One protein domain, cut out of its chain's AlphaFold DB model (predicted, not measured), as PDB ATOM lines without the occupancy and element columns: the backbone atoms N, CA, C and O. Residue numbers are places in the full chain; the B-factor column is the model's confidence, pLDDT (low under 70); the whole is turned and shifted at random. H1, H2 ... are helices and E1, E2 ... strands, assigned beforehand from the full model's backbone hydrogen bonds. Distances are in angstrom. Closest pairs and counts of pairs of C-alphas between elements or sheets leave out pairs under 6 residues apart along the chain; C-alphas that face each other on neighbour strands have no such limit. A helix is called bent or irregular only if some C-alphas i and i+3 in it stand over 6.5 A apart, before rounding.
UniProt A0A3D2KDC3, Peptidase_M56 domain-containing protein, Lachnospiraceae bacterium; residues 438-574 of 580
ATOM      1  N   MET A 438     -22.869 -11.162 -24.437       53.75
ATOM      2  CA  MET A 438     -23.725 -11.872 -23.492       53.75
ATOM      3  C   MET A 438     -23.449 -13.387 -23.498       53.75
ATOM      4  O   MET A 438     -23.362 -13.990 -22.428       53.75
ATOM      5  N   LYS A 439     -23.205 -13.984 -24.678       60.44
ATOM      6  CA  LYS A 439     -22.737 -15.377 -24.802       60.44
ATOM      7  C   LYS A 439     -21.371 -15.593 -24.139       60.44
ATOM      8  O   LYS A 439     -21.176 -16.600 -23.465       60.44
ATOM      9  N   GLN A 440     -20.445 -14.642 -24.264       56.69
ATOM     10  CA  GLN A 440     -19.111 -14.750 -23.666       56.69
ATOM     11  C   GLN A 440     -19.150 -14.791 -22.129       56.69
ATOM     12  O   GLN A 440     -18.487 -15.625 -21.514       56.69
ATOM     13  N   GLU A 441     -19.955 -13.933 -21.493       62.69
ATOM     14  CA  GLU A 441     -20.101 -13.910 -20.027       62.69
ATOM     15  C   GLU A 441     -20.783 -15.170 -19.464       62.69
ATOM     16  O   GLU A 441     -20.560 -15.549 -18.307       62.69
ATOM     17  N   GLU A 442     -21.648 -15.811 -20.250       66.31
ATOM     18  CA  GLU A 442     -22.273 -17.087 -19.900       66.31
ATOM     19  C   GLU A 442     -21.261 -18.238 -19.979       66.31
ATOM     20  O   GLU A 442     -21.129 -18.998 -19.017       66.31
ATOM     21  N   ILE A 443     -20.445 -18.282 -21.039       59.03
ATOM     22  CA  ILE A 443     -19.358 -19.260 -21.196       59.03
ATOM     23  C   ILE A 443     -18.341 -19.129 -20.057       59.03
ATOM     24  O   ILE A 443     -17.983 -20.126 -19.432       59.03
ATOM     25  N   GLU A 444     -17.914 -17.912 -19.709       63.47
ATOM     26  CA  GLU A 444     -16.971 -17.697 -18.603       63.47
ATOM     27  C   GLU A 444     -17.528 -18.174 -17.246       63.47
ATOM     28  O   GLU A 444     -16.782 -18.709 -16.418       63.47
ATOM     29  N   ARG A 445     -18.846 -18.054 -17.021       68.38
ATOM     30  CA  ARG A 445     -19.511 -18.582 -15.817       68.38
ATOM     31  C   ARG A 445     -19.545 -20.110 -15.774       68.38
ATOM     32  O   ARG A 445     -19.375 -20.672 -14.690       68.38
ATOM     33  N   LEU A 446     -19.771 -20.775 -16.905       62.03
ATOM     34  CA  LEU A 446     -19.809 -22.239 -16.997       62.03
ATOM     35  C   LEU A 446     -18.415 -22.847 -16.843       62.03
ATOM     36  O   LEU A 446     -18.214 -23.729 -16.006       62.03
ATOM     37  N   VAL A 447     -17.423 -22.267 -17.522       59.06
ATOM     38  CA  VAL A 447     -16.007 -22.652 -17.410       59.06
ATOM     39  C   VAL A 447     -15.514 -22.566 -15.958       59.06
ATOM     40  O   VAL A 447     -14.797 -23.451 -15.482       59.06
ATOM     41  N   GLY A 448     -15.928 -21.533 -15.216       57.12
ATOM     42  CA  GLY A 448     -15.580 -21.375 -13.802       57.12
ATOM     43  C   GLY A 448     -16.121 -22.486 -12.889       57.12
ATOM     44  O   GLY A 448     -15.473 -22.819 -11.893       57.12
ATOM     45  N   LYS A 449     -17.271 -23.094 -13.220       60.03
ATOM     46  CA  LYS A 449     -17.842 -24.224 -12.464       60.03
ATOM     47  C   LYS A 449     -17.094 -25.528 -12.736       60.03
ATOM     48  O   LYS A 449     -16.812 -26.266 -11.793       60.03
ATOM     49  N   GLU A 450     -16.729 -25.799 -13.987       57.06
ATOM     50  CA  GLU A 450     -16.061 -27.052 -14.364       57.06
ATOM     51  C   GLU A 450     -14.601 -27.103 -13.868       57.06
ATOM     52  O   GLU A 450     -14.133 -28.141 -13.399       57.06
ATOM     53  N   GLN A 451     -13.899 -25.961 -13.826       55.53
ATOM     54  CA  GLN A 451     -12.549 -25.872 -13.243       55.53
ATOM     55  C   GLN A 451     -12.495 -26.217 -11.745       55.53
ATOM     56  O   GLN A 451     -11.476 -26.721 -11.276       55.53
ATOM     57  N   GLN A 452     -13.572 -25.976 -10.989       52.09
ATOM     58  CA  GLN A 452     -13.653 -26.348  -9.569       52.09
ATOM     59  C   GLN A 452     -13.940 -27.845  -9.360       52.09
ATOM     60  O   GLN A 452     -13.657 -28.368  -8.283       52.09
ATOM     61  N   ALA A 453     -14.456 -28.539 -10.380       49.53
ATOM     62  CA  ALA A 453     -14.715 -29.980 -10.364       49.53
ATOM     63  C   ALA A 453     -13.534 -30.823 -10.893       49.53
ATOM     64  O   ALA A 453     -13.497 -32.035 -10.675       49.53
ATOM     65  N   ALA A 454     -12.556 -30.199 -11.559       47.12
ATOM     66  CA  ALA A 454     -11.430 -30.861 -12.216       47.12
ATOM     67  C   ALA A 454     -10.324 -31.303 -11.230       47.12
ATOM     68  O   ALA A 454      -9.212 -30.773 -11.226       47.12
ATOM     69  N   ALA A 455     -10.622 -32.302 -10.399       40.66
ATOM     70  CA  ALA A 455      -9.611 -33.137  -9.758       40.66
ATOM     71  C   ALA A 455      -9.312 -34.348 -10.664       40.66
ATOM     72  O   ALA A 455     -10.221 -35.089 -11.026       40.66
ATOM     73  N   GLU A 456      -8.044 -34.487 -11.068       47.97
ATOM     74  CA  GLU A 456      -7.366 -35.716 -11.524       47.97
ATOM     75  C   GLU A 456      -8.210 -36.679 -12.396       47.97
ATOM     76  O   GLU A 456      -8.782 -37.647 -11.905       47.97
ATOM     77  N   HIS A 457      -8.293 -36.422 -13.709       56.66
ATOM     78  CA  HIS A 457      -8.985 -37.311 -14.654       56.66
ATOM     79  C   HIS A 457      -8.005 -38.135 -15.505       56.66
ATOM     80  O   HIS A 457      -7.144 -37.596 -16.208       56.66
ATOM     81  N   SER A 458      -8.178 -39.458 -15.428       62.56
ATOM     82  CA  SER A 458      -7.551 -40.490 -16.256       62.56
ATOM     83  C   SER A 458      -7.964 -40.377 -17.729       62.56
ATOM     84  O   SER A 458      -9.027 -39.845 -18.043       62.56
ATOM     85  N   ILE A 459      -7.124 -40.899 -18.628       72.44
ATOM     86  CA  ILE A 459      -7.433 -41.032 -20.062       72.44
ATOM     87  C   ILE A 459      -8.750 -41.826 -20.215       72.44
ATOM     88  O   ILE A 459      -8.876 -42.861 -19.557       72.44
ATOM     89  N   PRO A 460      -9.731 -41.365 -21.015       79.88
ATOM     90  CA  PRO A 460     -10.979 -42.096 -21.225       79.88
ATOM     91  C   PRO A 460     -10.750 -43.457 -21.897       79.88
ATOM     92  O   PRO A 460     -10.000 -43.547 -22.866       79.88
ATOM     93  N   ASP A 461     -11.442 -44.500 -21.437       79.00
ATOM     94  CA  ASP A 461     -11.308 -45.853 -22.005       79.00
ATOM     95  C   ASP A 461     -11.687 -45.898 -23.498       79.00
ATOM     96  O   ASP A 461     -11.014 -46.557 -24.287       79.00
ATOM     97  N   TRP A 462     -12.699 -45.118 -23.906       82.94
ATOM     98  CA  TRP A 462     -13.132 -45.021 -25.307       82.94
ATOM     99  C   TRP A 462     -12.063 -44.415 -26.222       82.94
ATOM    100  O   TRP A 462     -11.977 -44.776 -27.390       82.94
ATOM    101  N   TYR A 463     -11.226 -43.514 -25.694       82.50
ATOM    102  CA  TYR A 463     -10.113 -42.947 -26.450       82.50
ATOM    103  C   TYR A 463      -9.060 -44.022 -26.736       82.50
ATOM    104  O   TYR A 463      -8.571 -44.118 -27.857       82.50
ATOM    105  N   MET A 464      -8.740 -44.852 -25.737       79.06
ATOM    106  CA  MET A 464      -7.761 -45.937 -25.885       79.06
ATOM    107  C   MET A 464      -8.240 -47.005 -26.876       79.06
ATOM    108  O   MET A 464      -7.440 -47.530 -27.647       79.06
ATOM    109  N   GLU A 465      -9.539 -47.317 -26.862       79.94
ATOM    110  CA  GLU A 465     -10.165 -48.237 -27.815       79.94
ATOM    111  C   GLU A 465     -10.111 -47.664 -29.238       79.94
ATOM    112  O   GLU A 465      -9.546 -48.297 -30.132       79.94
ATOM    113  N   TRP A 466     -10.546 -46.414 -29.420       81.50
ATOM    114  CA  TRP A 466     -10.514 -45.724 -30.711       81.50
ATOM    115  C   TRP A 466      -9.097 -45.598 -31.294       81.50
ATOM    116  O   TRP A 466      -8.897 -45.869 -32.479       81.50
ATOM    117  N   GLU A 467      -8.101 -45.243 -30.471       78.75
ATOM    118  CA  GLU A 467      -6.691 -45.123 -30.881       78.75
ATOM    119  C   GLU A 467      -6.111 -46.469 -31.343       78.75
ATOM    120  O   GLU A 467      -5.325 -46.504 -32.289       78.75
ATOM    121  N   SER A 468      -6.527 -47.578 -30.720       75.00
ATOM    122  CA  SER A 468      -6.102 -48.925 -31.114       75.00
ATOM    123  C   SER A 468      -6.750 -49.416 -32.413       75.00
ATOM    124  O   SER A 468      -6.127 -50.162 -33.167       75.00
ATOM    125  N   GLU A 469      -7.983 -48.987 -32.694       74.75
ATOM    126  CA  GLU A 469      -8.728 -49.376 -33.896       74.75
ATOM    127  C   GLU A 469      -8.336 -48.554 -35.131       74.75
ATOM    128  O   GLU A 469      -8.362 -49.075 -36.245       74.75
ATOM    129  N   HIS A 470      -7.916 -47.299 -34.941       70.75
ATOM    130  CA  HIS A 470      -7.596 -46.353 -36.017       70.75
ATOM    131  C   HIS A 470      -6.081 -46.129 -36.186       70.75
ATOM    132  O   HIS A 470      -5.639 -45.068 -36.637       70.75
ATOM    133  N   GLU A 471      -5.259 -47.130 -35.848       51.56
ATOM    134  CA  GLU A 471      -3.797 -47.094 -35.985       51.56
ATOM    135  C   GLU A 471      -3.378 -47.089 -37.476       51.56
ATOM    136  O   GLU A 471      -3.031 -48.112 -38.067       51.56
ATOM    137  N   GLY A 472      -3.436 -45.912 -38.108       52.94
ATOM    138  CA  GLY A 472      -3.082 -45.690 -39.517       52.94
ATOM    139  C   GLY A 472      -4.178 -45.070 -40.392       52.94
ATOM    140  O   GLY A 472      -3.892 -44.797 -41.557       52.94
ATOM    141  N   ASP A 473      -5.376 -44.823 -39.852       57.03
ATOM    142  CA  ASP A 473      -6.456 -44.076 -40.513       57.03
ATOM    143  C   ASP A 473      -6.518 -42.630 -39.986       57.03
ATOM    144  O   ASP A 473      -6.126 -42.344 -38.845       57.03
ATOM    145  N   ASP A 474      -6.945 -41.682 -40.818       63.88
ATOM    146  CA  ASP A 474      -6.946 -40.272 -40.439       63.88
ATOM    147  C   ASP A 474      -8.099 -39.912 -39.502       63.88
ATOM    148  O   ASP A 474      -7.909 -38.975 -38.736       63.88
ATOM    149  N   GLY A 475      -9.197 -40.680 -39.453       72.69
ATOM    150  CA  GLY A 475     -10.255 -40.609 -38.431       72.69
ATOM    151  C   GLY A 475     -10.840 -39.206 -38.211       72.69
ATOM    152  O   GLY A 475     -11.237 -38.873 -37.088       72.69
ATOM    153  N   MET A 476     -10.792 -38.358 -39.241       81.56
ATOM    154  CA  MET A 476     -11.197 -36.956 -39.170       81.56
ATOM    155  C   MET A 476     -12.713 -36.815 -39.327       81.56
ATOM    156  O   MET A 476     -13.303 -37.436 -40.205       81.56
ATOM    157  N   LEU A 477     -13.334 -35.975 -38.498       82.75
ATOM    158  CA  LEU A 477     -14.768 -35.668 -38.591       82.75
ATOM    159  C   LEU A 477     -15.003 -34.472 -39.511       82.75
ATOM    160  O   LEU A 477     -14.361 -33.435 -39.332       82.75
ATOM    161  N   SER A 478     -15.941 -34.591 -40.451       79.88
ATOM    162  CA  SER A 478     -16.449 -33.448 -41.220       79.88
ATOM    163  C   SER A 478     -17.493 -32.680 -40.398       79.88
ATOM    164  O   SER A 478     -18.042 -33.236 -39.449       79.88
ATOM    165  N   PRO A 479     -17.825 -31.419 -40.738       80.75
ATOM    166  CA  PRO A 479     -18.839 -30.657 -40.001       80.75
ATOM    167  C   PRO A 479     -20.199 -31.367 -39.906       80.75
ATOM    168  O   PRO A 479     -20.870 -31.269 -38.887       80.75
ATOM    169  N   GLU A 480     -20.583 -32.116 -40.945       78.62
ATOM    170  CA  GLU A 480     -21.836 -32.886 -40.987       78.62
ATOM    171  C   GLU A 480     -21.847 -34.087 -40.026       78.62
ATOM    172  O   GLU A 480     -22.922 -34.551 -39.658       78.62
ATOM    173  N   ASP A 481     -20.668 -34.562 -39.608       81.12
ATOM    174  CA  ASP A 481     -20.503 -35.698 -38.698       81.12
ATOM    175  C   ASP A 481     -20.479 -35.265 -37.221       81.12
ATOM    176  O   ASP A 481     -20.292 -36.100 -36.342       81.12
ATOM    177  N   ILE A 482     -20.576 -33.962 -36.925       82.56
ATOM    178  CA  ILE A 482     -20.522 -33.430 -35.558       82.56
ATOM    179  C   ILE A 482     -21.947 -33.111 -35.102       82.56
ATOM    180  O   ILE A 482     -22.456 -32.016 -35.340       82.56
ATOM    181  N   HIS A 483     -22.572 -34.067 -34.416       83.31
ATOM    182  CA  HIS A 483     -23.909 -33.948 -33.823       83.31
ATOM    183  C   HIS A 483     -23.972 -34.631 -32.455       83.31
ATOM    184  O   HIS A 483     -23.225 -35.574 -32.190       83.31
ATOM    185  N   ASP A 484     -24.870 -34.166 -31.587       84.81
ATOM    186  CA  ASP A 484     -25.160 -34.751 -30.270       84.81
ATOM    187  C   ASP A 484     -23.877 -35.074 -29.472       84.81
ATOM    188  O   ASP A 484     -23.626 -36.213 -29.048       84.81
ATOM    189  N   VAL A 485     -23.009 -34.068 -29.304       84.50
ATOM    190  CA  VAL A 485     -21.678 -34.267 -28.709       84.50
ATOM    191  C   VAL A 485     -21.802 -34.620 -27.223       84.50
ATOM    192  O   VAL A 485     -22.363 -33.866 -26.428       84.50
ATOM    193  N   GLN A 486     -21.217 -35.753 -26.821       86.69
ATOM    194  CA  GLN A 486     -21.311 -36.288 -25.460       86.69
ATOM    195  C   GLN A 486     -20.061 -36.025 -24.608       86.69
ATOM    196  O   GLN A 486     -20.163 -35.810 -23.397       86.69
ATOM    197  N   GLU A 487     -18.869 -36.108 -25.199       83.56
ATOM    198  CA  GLU A 487     -17.605 -35.901 -24.486       83.56
ATOM    199  C   GLU A 487     -16.514 -35.398 -25.436       83.56
ATOM    200  O   GLU A 487     -16.338 -35.935 -26.530       83.56
ATOM    201  N   ILE A 488     -15.749 -34.398 -24.993       84.75
ATOM    202  CA  ILE A 488     -14.581 -33.880 -25.716       84.75
ATOM    203  C   ILE A 488     -13.327 -34.163 -24.901       84.75
ATOM    204  O   ILE A 488     -13.243 -33.783 -23.735       84.75
ATOM    205  N   PHE A 489     -12.326 -34.776 -25.526       83.81
ATOM    206  CA  PHE A 489     -11.050 -35.114 -24.908       83.81
ATOM    207  C   PHE A 489      -9.873 -34.422 -25.603       83.81
ATOM    208  O   PHE A 489      -9.762 -34.392 -26.831       83.81
ATOM    209  N   LEU A 490      -8.961 -33.883 -24.794       78.62
ATOM    210  CA  LEU A 490      -7.763 -33.185 -25.244       78.62
ATOM    211  C   LEU A 490      -6.529 -33.666 -24.478       78.62
ATOM    212  O   LEU A 490      -6.500 -33.693 -23.243       78.62
ATOM    213  N   TYR A 491      -5.478 -33.973 -25.237       69.88
ATOM    214  CA  TYR A 491      -4.163 -34.340 -24.724       69.88
ATOM    215  C   TYR A 491      -3.120 -33.297 -25.141       69.88
ATOM    216  O   TYR A 491      -2.862 -33.100 -26.332       69.88
ATOM    217  N   LYS A 492      -2.513 -32.606 -24.166       64.81
ATOM    218  CA  LYS A 492      -1.486 -31.582 -24.418       64.81
ATOM    219  C   LYS A 492      -0.497 -31.471 -23.260       64.81
ATOM    220  O   LYS A 492      -0.908 -31.415 -22.106       64.81
ATOM    221  N   ASP A 493       0.801 -31.401 -23.560       55.59
ATOM    222  CA  ASP A 493       1.880 -31.140 -22.587       55.59
ATOM    223  C   ASP A 493       1.830 -32.036 -21.326       55.59
ATOM    224  O   ASP A 493       1.986 -31.561 -20.203       55.59
ATOM    225  N   ASN A 494       1.594 -33.346 -21.503       55.75
ATOM    226  CA  ASN A 494       1.391 -34.320 -20.414       55.75
ATOM    227  C   ASN A 494       0.178 -34.038 -19.501       55.75
ATOM    228  O   ASN A 494       0.063 -34.626 -18.426       55.75
ATOM    229  N   THR A 495      -0.742 -33.175 -19.927       58.69
ATOM    230  CA  THR A 495      -2.020 -32.933 -19.258       58.69
ATOM    231  C   THR A 495      -3.174 -33.462 -20.105       58.69
ATOM    232  O   THR A 495      -3.269 -33.193 -21.302       58.69
ATOM    233  N   THR A 496      -4.039 -34.245 -19.467       69.94
ATOM    234  CA  THR A 496      -5.289 -34.765 -20.025       69.94
ATOM    235  C   THR A 496      -6.443 -33.914 -19.522       69.94
ATOM    236  O   THR A 496      -6.532 -33.622 -18.327       69.94
ATOM    237  N   ARG A 497      -7.337 -33.503 -20.420       73.69
ATOM    238  CA  ARG A 497      -8.586 -32.829 -20.053       73.69
ATOM    239  C   ARG A 497      -9.738 -33.451 -20.825       73.69
ATOM    240  O   ARG A 497      -9.621 -33.661 -22.027       73.69
ATOM    241  N   SER A 498     -10.824 -33.737 -20.119       78.12
ATOM    242  CA  SER A 498     -12.093 -34.151 -20.709       78.12
ATOM    243  C   SER A 498     -13.185 -33.181 -20.270       78.12
ATOM    244  O   SER A 498     -13.173 -32.755 -19.113       78.12
ATOM    245  N   VAL A 499     -14.086 -32.829 -21.184       77.94
ATOM    246  CA  VAL A 499     -15.246 -31.962 -20.950       77.94
ATOM    247  C   VAL A 499     -16.519 -32.760 -21.201       77.94
ATOM    248  O   VAL A 499     -16.654 -33.419 -22.234       77.94
ATOM    249  N   ARG A 500     -17.446 -32.700 -20.238       78.94
ATOM    250  CA  ARG A 500     -18.758 -33.383 -20.283       78.94
ATOM    251  C   ARG A 500     -19.936 -32.450 -19.983       78.94
ATOM    252  O   ARG A 500     -21.067 -32.914 -19.841       78.94
ATOM    253  N   ASP A 501     -19.678 -31.156 -19.810       78.19
ATOM    254  CA  ASP A 501     -20.723 -30.180 -19.510       78.19
ATOM    255  C   ASP A 501     -21.618 -29.951 -20.736       78.19
ATOM    256  O   ASP A 501     -21.156 -29.516 -21.789       78.19
ATOM    257  N   LYS A 502     -22.915 -30.237 -20.594       76.75
ATOM    258  CA  LYS A 502     -23.878 -30.198 -21.704       76.75
ATOM    259  C   LYS A 502     -24.008 -28.822 -22.355       76.75
ATOM    260  O   LYS A 502     -24.266 -28.752 -23.552       76.75
ATOM    261  N   GLU A 503     -23.853 -27.741 -21.594       73.44
ATOM    262  CA  GLU A 503     -23.990 -26.385 -22.132       73.44
ATOM    263  C   GLU A 503     -22.747 -26.005 -22.952       73.44
ATOM    264  O   GLU A 503     -22.873 -25.422 -24.027       73.44
ATOM    265  N   LEU A 504     -21.552 -26.419 -22.516       73.56
ATOM    266  CA  LEU A 504     -20.309 -26.215 -23.272       73.56
ATOM    267  C   LEU A 504     -20.230 -27.094 -24.524       73.56
ATOM    268  O   LEU A 504     -19.756 -26.632 -25.562       73.56
ATOM    269  N   LEU A 505     -20.717 -28.333 -24.446       81.88
ATOM    270  CA  LEU A 505     -20.770 -29.239 -25.593       81.88
ATOM    271  C   LEU A 505     -21.741 -28.738 -26.671       81.88
ATOM    272  O   LEU A 505     -21.386 -28.772 -27.843       81.88
ATOM    273  N   ALA A 506     -22.891 -28.170 -26.292       78.81
ATOM    274  CA  ALA A 506     -23.824 -27.562 -27.245       78.81
ATOM    275  C   ALA A 506     -23.230 -26.332 -27.959       78.81
ATOM    276  O   ALA A 506     -23.460 -26.119 -29.147       78.81
ATOM    277  N   ILE A 507     -22.440 -25.523 -27.244       76.69
ATOM    278  CA  ILE A 507     -21.734 -24.366 -27.816       76.69
ATOM    279  C   ILE A 507     -20.637 -24.817 -28.789       76.69
ATOM    280  O   ILE A 507     -20.448 -24.200 -29.839       76.69
ATOM    281  N   PHE A 508     -19.922 -25.891 -28.453       81.62
ATOM    282  CA  PHE A 508     -18.952 -26.513 -29.350       81.62
ATOM    283  C   PHE A 508     -19.635 -27.076 -30.603       81.62
ATOM    284  O   PHE A 508     -19.201 -26.797 -31.715       81.62
ATOM    285  N   GLU A 509     -20.730 -27.814 -30.442       83.31
ATOM    286  CA  GLU A 509     -21.481 -28.400 -31.552       83.31
ATOM    287  C   GLU A 509     -21.964 -27.333 -32.542       83.31
ATOM    288  O   GLU A 509     -21.688 -27.452 -33.731       83.31
ATOM    289  N   ASP A 510     -22.568 -26.234 -32.075       79.50
ATOM    290  CA  ASP A 510     -23.007 -25.115 -32.933       79.50
ATOM    291  C   ASP A 510     -21.844 -24.497 -33.738       79.50
ATOM    292  O   ASP A 510     -21.988 -24.164 -34.914       79.50
ATOM    293  N   ALA A 511     -20.659 -24.386 -33.130       76.62
ATOM    294  CA  ALA A 511     -19.497 -23.769 -33.768       76.62
ATOM    295  C   ALA A 511     -18.812 -24.655 -34.824       76.62
ATOM    296  O   ALA A 511     -18.198 -24.119 -35.750       76.62
ATOM    297  N   PHE A 512     -18.884 -25.980 -34.674       77.88
ATOM    298  CA  PHE A 512     -18.165 -26.944 -35.516       77.88
ATOM    299  C   PHE A 512     -19.064 -27.692 -36.511       77.88
ATOM    300  O   PHE A 512     -18.557 -28.160 -37.530       77.88
ATOM    301  N   SER A 513     -20.375 -27.753 -36.265       78.31
ATOM    302  CA  SER A 513     -21.363 -28.294 -37.211       78.31
ATOM    303  C   SER A 513     -21.790 -27.274 -38.275       78.31
ATOM    304  O   SER A 513     -22.154 -27.650 -39.388       78.31
ATOM    305  N   ASN A 514     -21.703 -25.970 -37.973       76.69
ATOM    306  CA  ASN A 514     -22.121 -24.891 -38.870       76.69
ATOM    307  C   ASN A 514     -21.006 -23.844 -39.092       76.69
ATOM    308  O   ASN A 514     -21.047 -22.747 -38.517       76.69
ATOM    309  N   PRO A 515     -19.984 -24.157 -39.910       73.19
ATOM    310  CA  PRO A 515     -18.863 -23.255 -40.144       73.19
ATOM    311  C   PRO A 515     -19.277 -21.985 -40.900       73.19
ATOM    312  O   PRO A 515     -20.138 -21.992 -41.777       73.19
ATOM    313  N   VAL A 516     -18.602 -20.877 -40.595       66.25
ATOM    314  CA  VAL A 516     -18.817 -19.553 -41.206       66.25
ATOM    315  C   VAL A 516     -18.467 -19.558 -42.693       66.25
ATOM    316  O   VAL A 516     -19.131 -18.900 -43.493       66.25
ATOM    317  N   GLU A 517     -17.392 -20.256 -43.055       75.00
ATOM    318  CA  GLU A 517     -16.882 -20.329 -44.422       75.00
ATOM    319  C   GLU A 517     -16.066 -21.617 -44.619       75.00
ATOM    320  O   GLU A 517     -15.273 -21.992 -43.750       75.00
ATOM    321  N   GLU A 518     -16.250 -22.270 -45.770       75.25
ATOM    322  CA  GLU A 518     -15.421 -23.387 -46.243       75.25
ATOM    323  C   GLU A 518     -14.228 -22.826 -47.037       75.25
ATOM    324  O   GLU A 518     -14.401 -22.157 -48.061       75.25
ATOM    325  N   ILE A 519     -13.004 -23.098 -46.583       69.31
ATOM    326  CA  ILE A 519     -11.770 -22.629 -47.218       69.31
ATOM    327  C   ILE A 519     -11.229 -23.747 -48.118       69.31
ATOM    328  O   ILE A 519     -10.700 -24.758 -47.656       69.31
ATOM    329  N   LYS A 520     -11.336 -23.558 -49.439       52.09
ATOM    330  CA  LYS A 520     -10.802 -24.508 -50.430       52.09
ATOM    331  C   LYS A 520      -9.325 -24.247 -50.712       52.09
ATOM    332  O   LYS A 520      -8.980 -23.255 -51.354       52.09
ATOM    333  N   GLY A 521      -8.479 -25.193 -50.304       52.88
ATOM    334  CA  GLY A 521      -7.025 -25.151 -50.469       52.88
ATOM    335  C   GLY A 521      -6.340 -24.845 -49.143       52.88
ATOM    336  O   GLY A 521      -6.289 -23.689 -48.734       52.88
ATOM    337  N   GLY A 522      -5.839 -25.899 -48.491       45.75
ATOM    338  CA  GLY A 522      -5.316 -25.857 -47.128       45.75
ATOM    339  C   GLY A 522      -4.193 -24.840 -46.947       45.75
ATOM    340  O   GLY A 522      -3.162 -24.876 -47.627       45.75
ATOM    341  N   SER A 523      -4.393 -23.931 -46.006       44.84
ATOM    342  CA  SER A 523      -3.314 -23.186 -45.392       44.84
ATOM    343  C   SER A 523      -2.719 -24.066 -44.302       44.84
ATOM    344  O   SER A 523      -3.163 -23.963 -43.176       44.84
ATOM    345  N   ASP A 524      -1.732 -24.921 -44.621       52.03
ATOM    346  CA  ASP A 524      -1.052 -25.802 -43.646       52.03
ATOM    347  C   ASP A 524      -0.657 -25.023 -42.375       52.03
ATOM    348  O   ASP A 524       0.438 -24.449 -42.282       52.03
ATOM    349  N   CYS A 525      -1.562 -24.956 -41.398       54.97
ATOM    350  CA  CYS A 525      -1.373 -24.155 -40.209       54.97
ATOM    351  C   CYS A 525      -0.463 -24.974 -39.297       54.97
ATOM    352  O   CYS A 525      -0.851 -26.042 -38.823       54.97
ATOM    353  N   PRO A 526       0.773 -24.524 -39.026       54.56
ATOM    354  CA  PRO A 526       1.749 -25.336 -38.303       54.56
ATOM    355  C   PRO A 526       1.444 -25.430 -36.800       54.56
ATOM    356  O   PRO A 526       2.174 -26.088 -36.051       54.56
ATOM    357  N   PHE A 527       0.395 -24.741 -36.350       62.12
ATOM    358  CA  PHE A 527      -0.005 -24.604 -34.962       62.12
ATOM    359  C   PHE A 527      -1.343 -25.296 -34.714       62.12
ATOM    360  O   PHE A 527      -2.220 -24.680 -34.127       62.12
ATOM    361  N   THR A 528      -1.536 -26.548 -35.128       67.25
ATOM    362  CA  THR A 528      -2.778 -27.267 -34.812       67.25
ATOM    363  C   THR A 528      -2.702 -28.051 -33.502       67.25
ATOM    364  O   THR A 528      -1.643 -28.544 -33.107       67.25
ATOM    365  N   GLN A 529      -3.833 -28.160 -32.811       76.38
ATOM    366  CA  GLN A 529      -4.048 -29.060 -31.682       76.38
ATOM    367  C   GLN A 529      -5.153 -30.046 -32.050       76.38
ATOM    368  O   GLN A 529      -6.208 -29.650 -32.536       76.38
ATOM    369  N   THR A 530      -4.908 -31.329 -31.805       81.00
ATOM    370  CA  THR A 530      -5.906 -32.376 -32.026       81.00
ATOM    371  C   THR A 530      -6.891 -32.418 -30.869       81.00
ATOM    372  O   THR A 530      -6.484 -32.381 -29.701       81.00
ATOM    373  N   ILE A 531      -8.169 -32.528 -31.213       84.25
ATOM    374  CA  ILE A 531      -9.286 -32.717 -30.293       84.25
ATOM    375  C   ILE A 531     -10.003 -33.997 -30.676       84.25
ATOM    376  O   ILE A 531     -10.262 -34.211 -31.857       84.25
ATOM    377  N   TYR A 532     -10.331 -34.813 -29.681       86.88
ATOM    378  CA  TYR A 532     -11.084 -36.047 -29.849       86.88
ATOM    379  C   TYR A 532     -12.506 -35.840 -29.343       86.88
ATOM    380  O   TYR A 532     -12.708 -35.250 -28.280       86.88
ATOM    381  N   ILE A 533     -13.481 -36.314 -30.103       88.81
ATOM    382  CA  ILE A 533     -14.903 -36.079 -29.873       88.81
ATOM    383  C   ILE A 533     -15.601 -37.435 -29.854       88.81
ATOM    384  O   ILE A 533     -15.356 -38.266 -30.730       88.81
ATOM    385  N   ARG A 534     -16.478 -37.637 -28.868       88.12
ATOM    386  CA  ARG A 534     -17.418 -38.759 -28.810       88.12
ATOM    387  C   ARG A 534     -18.853 -38.244 -28.861       88.12
ATOM    388  O   ARG A 534     -19.219 -37.373 -28.069       88.12
ATOM    389  N   MET A 535     -19.653 -38.820 -29.750       88.81
ATOM    390  CA  MET A 535     -21.079 -38.528 -29.935       88.81
ATOM    391  C   MET A 535     -21.958 -39.492 -29.125       88.81
ATOM    392  O   MET A 535     -21.499 -40.555 -28.696       88.81
ATOM    393  N   GLU A 536     -23.229 -39.144 -28.903       85.62
ATOM    394  CA  GLU A 536     -24.177 -40.014 -28.184       85.62
ATOM    395  C   GLU A 536     -24.475 -41.341 -28.907       85.62
ATOM    396  O   GLU A 536     -24.772 -42.338 -28.244       85.62
ATOM    397  N   ASP A 537     -24.354 -41.388 -30.237       82.00
ATOM    398  CA  ASP A 537     -24.560 -42.605 -31.037       82.00
ATOM    399  C   ASP A 537     -23.397 -43.618 -30.952       82.00
ATOM    400  O   ASP A 537     -23.511 -44.741 -31.450       82.00
ATOM    401  N   GLY A 538     -22.310 -43.251 -30.262       77.94
ATOM    402  CA  GLY A 538     -21.104 -44.060 -30.087       77.94
ATOM    403  C   GLY A 538     -19.999 -43.770 -31.104       77.94
ATOM    404  O   GLY A 538     -18.893 -44.291 -30.950       77.94
ATOM    405  N   THR A 539     -20.248 -42.920 -32.102       83.38
ATOM    406  CA  THR A 539     -19.240 -42.513 -33.084       83.38
ATOM    407  C   THR A 539     -18.177 -41.645 -32.413       83.38
ATOM    408  O   THR A 539     -18.471 -40.752 -31.613       83.38
ATOM    409  N   CYS A 540     -16.916 -41.927 -32.728       85.94
ATOM    410  CA  CYS A 540     -15.762 -41.206 -32.209       85.94
ATOM    411  C   CYS A 540     -14.891 -40.738 -33.373       85.94
ATOM    412  O   CYS A 540     -14.710 -41.462 -34.352       85.94
ATOM    413  N   GLY A 541     -14.301 -39.558 -33.245       85.94
ATOM    414  CA  GLY A 541     -13.365 -39.049 -34.238       85.94
ATOM    415  C   GLY A 541     -12.578 -37.856 -33.727       85.94
ATOM    416  O   GLY A 541     -12.641 -37.515 -32.541       85.94
ATOM    417  N   LYS A 542     -11.799 -37.229 -34.607       85.94
ATOM    418  CA  LYS A 542     -10.961 -36.083 -34.236       85.94
ATOM    419  C   LYS A 542     -11.051 -34.928 -35.222       85.94
ATOM    420  O   LYS A 542     -11.395 -35.097 -36.386       85.94
ATOM    421  N   VAL A 543     -10.695 -33.747 -34.732       84.31
ATOM    422  CA  VAL A 543     -10.596 -32.506 -35.509       84.31
ATOM    423  C   VAL A 543      -9.301 -31.788 -35.126       84.31
ATOM    424  O   VAL A 543      -8.858 -31.851 -33.974       84.31
ATOM    425  N   LEU A 544      -8.669 -31.108 -36.084       79.12
ATOM    426  CA  LEU A 544      -7.470 -30.298 -35.857       79.12
ATOM    427  C   LEU A 544      -7.852 -28.824 -35.743       79.12
ATOM    428  O   LEU A 544      -8.320 -28.236 -36.708       79.12
ATOM    429  N   ILE A 545      -7.608 -28.187 -34.603       77.00
ATOM    430  CA  ILE A 545      -7.897 -26.757 -34.414       77.00
ATOM    431  C   ILE A 545      -6.628 -25.915 -34.481       77.00
ATOM    432  O   ILE A 545      -5.612 -26.296 -33.905       77.00
ATOM    433  N   ALA A 546      -6.662 -24.751 -35.125       68.00
ATOM    434  CA  ALA A 546      -5.562 -23.798 -35.035       68.00
ATOM    435  C   ALA A 546      -5.432 -23.249 -33.595       68.00
ATOM    436  O   ALA A 546      -6.415 -22.906 -32.942       68.00
ATOM    437  N   THR A 547      -4.201 -23.212 -33.083       60.38
ATOM    438  CA  THR A 547      -3.818 -22.762 -31.729       60.38
ATOM    439  C   THR A 547      -3.223 -21.352 -31.719       60.38
ATOM    440  O   THR A 547      -2.766 -20.876 -30.677       60.38
ATOM    441  N   ASP A 548      -3.212 -20.675 -32.866       58.94
ATOM    442  CA  ASP A 548      -2.903 -19.254 -33.001       58.94
ATOM    443  C   ASP A 548      -4.195 -18.427 -33.126       58.94
ATOM    444  O   ASP A 548      -5.287 -18.951 -32.947       58.94
ATOM    445  N   SER A 549      -4.099 -17.120 -33.383       54.88
ATOM    446  CA  SER A 549      -5.260 -16.222 -33.511       54.88
ATOM    447  C   SER A 549      -6.152 -16.496 -34.737       54.88
ATOM    448  O   SER A 549      -7.009 -15.674 -35.071       54.88
ATOM    449  N   CYS A 550      -5.960 -17.624 -35.427       61.50
ATOM    450  CA  CYS A 550      -6.776 -18.032 -36.556       61.50
ATOM    451  C   CYS A 550      -7.984 -18.838 -36.073       61.50
ATOM    452  O   CYS A 550      -7.860 -19.865 -35.410       61.50
ATOM    453  N   SER A 551      -9.179 -18.427 -36.487       68.88
ATOM    454  CA  SER A 551     -10.422 -19.145 -36.209       68.88
ATOM    455  C   SER A 551     -10.671 -20.268 -37.218       68.88
ATOM    456  O   SER A 551     -11.733 -20.325 -37.831       68.88
ATOM    457  N   ILE A 552      -9.662 -21.118 -37.433       74.06
ATOM    458  CA  ILE A 552      -9.657 -22.181 -38.447       74.06
ATOM    459  C   ILE A 552      -9.567 -23.556 -37.771       74.06
ATOM    460  O   ILE A 552      -8.783 -23.740 -36.837       74.06
ATOM    461  N   TYR A 553     -10.344 -24.524 -38.252       76.38
ATOM    462  CA  TYR A 553     -10.155 -25.948 -37.972       76.38
ATOM    463  C   TYR A 553     -10.046 -26.747 -39.273       76.38
ATOM    464  O   TYR A 553     -10.570 -26.342 -40.306       76.38
ATOM    465  N   SER A 554      -9.329 -27.864 -39.230       75.56
ATOM    466  CA  SER A 554      -9.066 -28.750 -40.357       75.56
ATOM    467  C   SER A 554      -9.603 -30.146 -40.072       75.56
ATOM    468  O   SER A 554      -9.518 -30.659 -38.952       75.56
ATOM    469  N   THR A 555     -10.131 -30.749 -41.129       70.38
ATOM    470  CA  THR A 555     -10.697 -32.106 -41.165       70.38
ATOM    471  C   THR A 555      -9.858 -33.023 -42.063       70.38
ATOM    472  O   THR A 555     -10.335 -34.035 -42.558       70.38
ATOM    473  N   GLY A 556      -8.590 -32.663 -42.305       67.62
ATOM    474  CA  GLY A 556      -7.688 -33.384 -43.206       67.62
ATOM    475  C   GLY A 556      -7.516 -32.657 -44.538       67.62
ATOM    476  O   GLY A 556      -6.539 -31.932 -44.712       67.62
ATOM    477  N   GLU A 557      -8.451 -32.825 -45.475       60.16
ATOM    478  CA  GLU A 557      -8.354 -32.228 -46.824       60.16
ATOM    479  C   GLU A 557      -8.970 -30.821 -46.934       60.16
ATOM    480  O   GLU A 557      -8.686 -30.088 -47.887       60.16
ATOM    481  N   GLN A 558      -9.806 -30.434 -45.965       71.12
ATOM    482  CA  GLN A 558     -10.566 -29.183 -45.975       71.12
ATOM    483  C   GLN A 558     -10.417 -28.411 -44.663       71.12
ATOM    484  O   GLN A 558     -10.331 -28.996 -43.577       71.12
ATOM    485  N   GLU A 559     -10.404 -27.083 -44.783       77.88
ATOM    486  CA  GLU A 559     -10.325 -26.146 -43.666       77.88
ATOM    487  C   GLU A 559     -11.611 -25.327 -43.564       77.88
ATOM    488  O   GLU A 559     -12.192 -24.907 -44.565       77.88
ATOM    489  N   TYR A 560     -12.032 -25.066 -42.336       77.44
ATOM    490  CA  TYR A 560     -13.284 -24.404 -42.011       77.44
ATOM    491  C   TYR A 560     -13.042 -23.273 -41.029       77.44
ATOM    492  O   TYR A 560     -12.228 -23.390 -40.109       77.44
ATOM    493  N   LYS A 561     -13.769 -22.169 -41.202       75.75
ATOM    494  CA  LYS A 561     -13.706 -21.027 -40.291       75.75
ATOM    495  C   LYS A 561     -14.847 -21.074 -39.278       75.75
ATOM    496  O   LYS A 561     -16.005 -21.140 -39.671       75.75
ATOM    497  N   TYR A 562     -14.535 -20.958 -37.993       73.12
ATOM    498  CA  TYR A 562     -15.520 -20.866 -36.908       73.12
ATOM    499  C   TYR A 562     -15.543 -19.462 -36.279       73.12
ATOM    500  O   TYR A 562     -14.662 -18.634 -36.537       73.12
ATOM    501  N   TYR A 563     -16.557 -19.164 -35.461       66.06
ATOM    502  CA  TYR A 563     -16.668 -17.883 -34.752       66.06
ATOM    503  C   TYR A 563     -15.645 -17.788 -33.604       66.06
ATOM    504  O   TYR A 563     -15.808 -18.407 -32.554       66.06
ATOM    505  N   TRP A 564     -14.601 -16.972 -33.794       56.22
ATOM    506  CA  TRP A 564     -13.514 -16.781 -32.822       56.22
ATOM    507  C   TRP A 564     -13.990 -16.280 -31.454       56.22
ATOM    508  O   TRP A 564     -13.590 -16.807 -30.416       56.22
ATOM    509  N   ASP A 565     -14.861 -15.269 -31.468       56.88
ATOM    510  CA  ASP A 565     -15.251 -14.531 -30.265       56.88
ATOM    511  C   ASP A 565     -16.013 -15.400 -29.256       56.88
ATOM    512  O   ASP A 565     -16.001 -15.092 -28.072       56.88
ATOM    513  N   VAL A 566     -16.621 -16.503 -29.710       59.12
ATOM    514  CA  VAL A 566     -17.386 -17.445 -28.873       59.12
ATOM    515  C   VAL A 566     -16.480 -18.523 -28.262       59.12
ATOM    516  O   VAL A 566     -16.732 -19.018 -27.169       59.12
ATOM    517  N   MET A 567     -15.387 -18.883 -28.937       66.12
ATOM    518  CA  MET A 567     -14.527 -20.001 -28.532       66.12
ATOM    519  C   MET A 567     -13.316 -19.573 -27.695       66.12
ATOM    520  O   MET A 567     -12.693 -20.412 -27.047       66.12
ATOM    521  N   GLU A 568     -12.979 -18.278 -27.647       64.44
ATOM    522  CA  GLU A 568     -11.848 -17.776 -26.847       64.44
ATOM    523  C   GLU A 568     -11.975 -18.172 -25.360       64.44
ATOM    524  O   GLU A 568     -10.988 -18.559 -24.727       64.44
ATOM    525  N   ALA A 569     -13.189 -18.122 -24.796       61.81
ATOM    526  CA  ALA A 569     -13.444 -18.539 -23.416       61.81
ATOM    527  C   ALA A 569     -13.438 -20.068 -23.245       61.81
ATOM    528  O   ALA A 569     -12.862 -20.560 -22.272       61.81
ATOM    529  N   PHE A 570     -13.991 -20.812 -24.210       67.00
ATOM    530  CA  PHE A 570     -13.969 -22.280 -24.234       67.00
ATOM    531  C   PHE A 570     -12.529 -22.812 -24.175       67.00
ATOM    532  O   PHE A 570     -12.179 -23.646 -23.343       67.00
ATOM    533  N   TRP A 571     -11.625 -22.250 -24.975       67.38
ATOM    534  CA  TRP A 571     -10.244 -22.719 -25.026       67.38
ATOM    535  C   TRP A 571      -9.385 -22.371 -23.807       67.38
ATOM    536  O   TRP A 571      -8.459 -23.123 -23.474       67.38
ATOM    537  N   LYS A 572      -9.691 -21.276 -23.096       64.81
ATOM    538  CA  LYS A 572      -9.028 -20.957 -21.817       64.81
ATOM    539  C   LYS A 572      -9.196 -22.094 -20.809       64.81
ATOM    540  O   LYS A 572      -8.291 -22.340 -20.008       64.81
ATOM    541  N   GLN A 573     -10.292 -22.849 -20.887       58.28
ATOM    542  CA  GLN A 573     -10.508 -24.036 -20.066       58.28
ATOM    543  C   GLN A 573      -9.505 -25.160 -20.340       58.28
ATOM    544  O   GLN A 573      -9.200 -25.935 -19.437       58.28
ATOM    545  N   PHE A 574      -8.929 -25.230 -21.536       58.28
ATOM    546  CA  PHE A 574      -7.922 -26.226 -21.895       58.28
ATOM    547  C   PHE A 574      -6.486 -25.756 -21.612       58.28
ATOM    548  O   PHE A 574      -5.527 -26.443 -21.956       58.28
TER     549      PHE A 574
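Overview. This is residues 438 to 574 of the 580 residues of the protein "Peptidase_M56 domain-containing protein" of Lachnospiraceae bacterium (UniProt A0A3D2KDC3). A strongly twisted sheet of seven strands curls round helix H3 on one face, while the short helix H2 crosses the opposite face over E4 and E5. Off the sheet, H1 and H4 run side by side next to H3. The 137 printed residues include four named helices and seven named strands, in the order H1 H2 E1 E2 H3 E3 E4 E5 E6 E7 H4; the sheet, E2 E1 E4 E5 E6 E7 E3, is antiparallel and the class is mixed, helices and strands. The whole is compact, with a radius of gyration of the C-alphas of 14.5 A and spans of 41 by 38 by 30 A.

Arrangement. H1, residues 438 to 453, touches H4, residues 564 to 572, at a shallow tilt of 13 degrees, the same way; the closest C-alphas, of Glu 444 and Ala 569, are 6.0 A apart. Residues 443 to 446 of H1 only just touch H3, residues 502 to 513, with 3 pairs of C-alphas within 8 A, the closest those of Ile 443 and Leu 504, 7.3 A. H2, residues 461 to 469, is on the sheet at a height over the sheet of 9.7 A, over E5, residues 540 to 546, and only just over E4, residues 528 to 535, with 3 of its C-alphas; it runs across the strands, at 85 degrees to E5 on the local plane. E1, residues 485 to 492, and E2, residues 495 to 499, form a hairpin, with N 490 and O 497 2.9 A apart. E1 and E4 are antiparallel neighbours, with N 489 and O 532 2.8 A apart. H3 is on the opposite face from H2; its closest C-alpha pair with E1 is Leu 505 and Val 485, 6.0 A. E4, E5, E6, residues 552 to 554, and E7, residues 559 to 561, make a meander, each strand the antiparallel neighbour of the one before; N 531 and O 543, 2.9 A, N 544 and O 554, 3.0 A, and N 553 and O 560, 2.9 A, are within hydrogen-bond range. E3, residues 517 to 519, is an edge strand beside E7, with N 519 and O 559 2.8 A apart. H3 and H4 are close but not clearly touching, with C-alphas 504 and 570 7.5 A apart. In H2 and H3 every O i to N i+4 pair is within hydrogen-bond range, in H1 9 of 12 and in H4 3 of 5.

Along the chain. H1 begins at C-alpha 438, (-23.725, -11.872, -23.492), and is 24.1 A long; H3 is 15.8 A, E1 20.8 A, E4 22.0 A and E5 20.4 A. H4 is only just irregular, with C-alphas 566 and 569 6.8 A apart, and ends at C-alpha 572, (-9.028, -20.957, -21.817).

Size, cuts and confidence. The C-alphas farthest apart, of Met 438 and Gly 472, are 42.7 A apart. The printed part has no cut; the link from H2 to E1, residues 470 to 484, is long. Mean pLDDT of the printed part is 70.3, with 62 residues under 70, among them 438 to 458, 519 to 528 and 563 to 574.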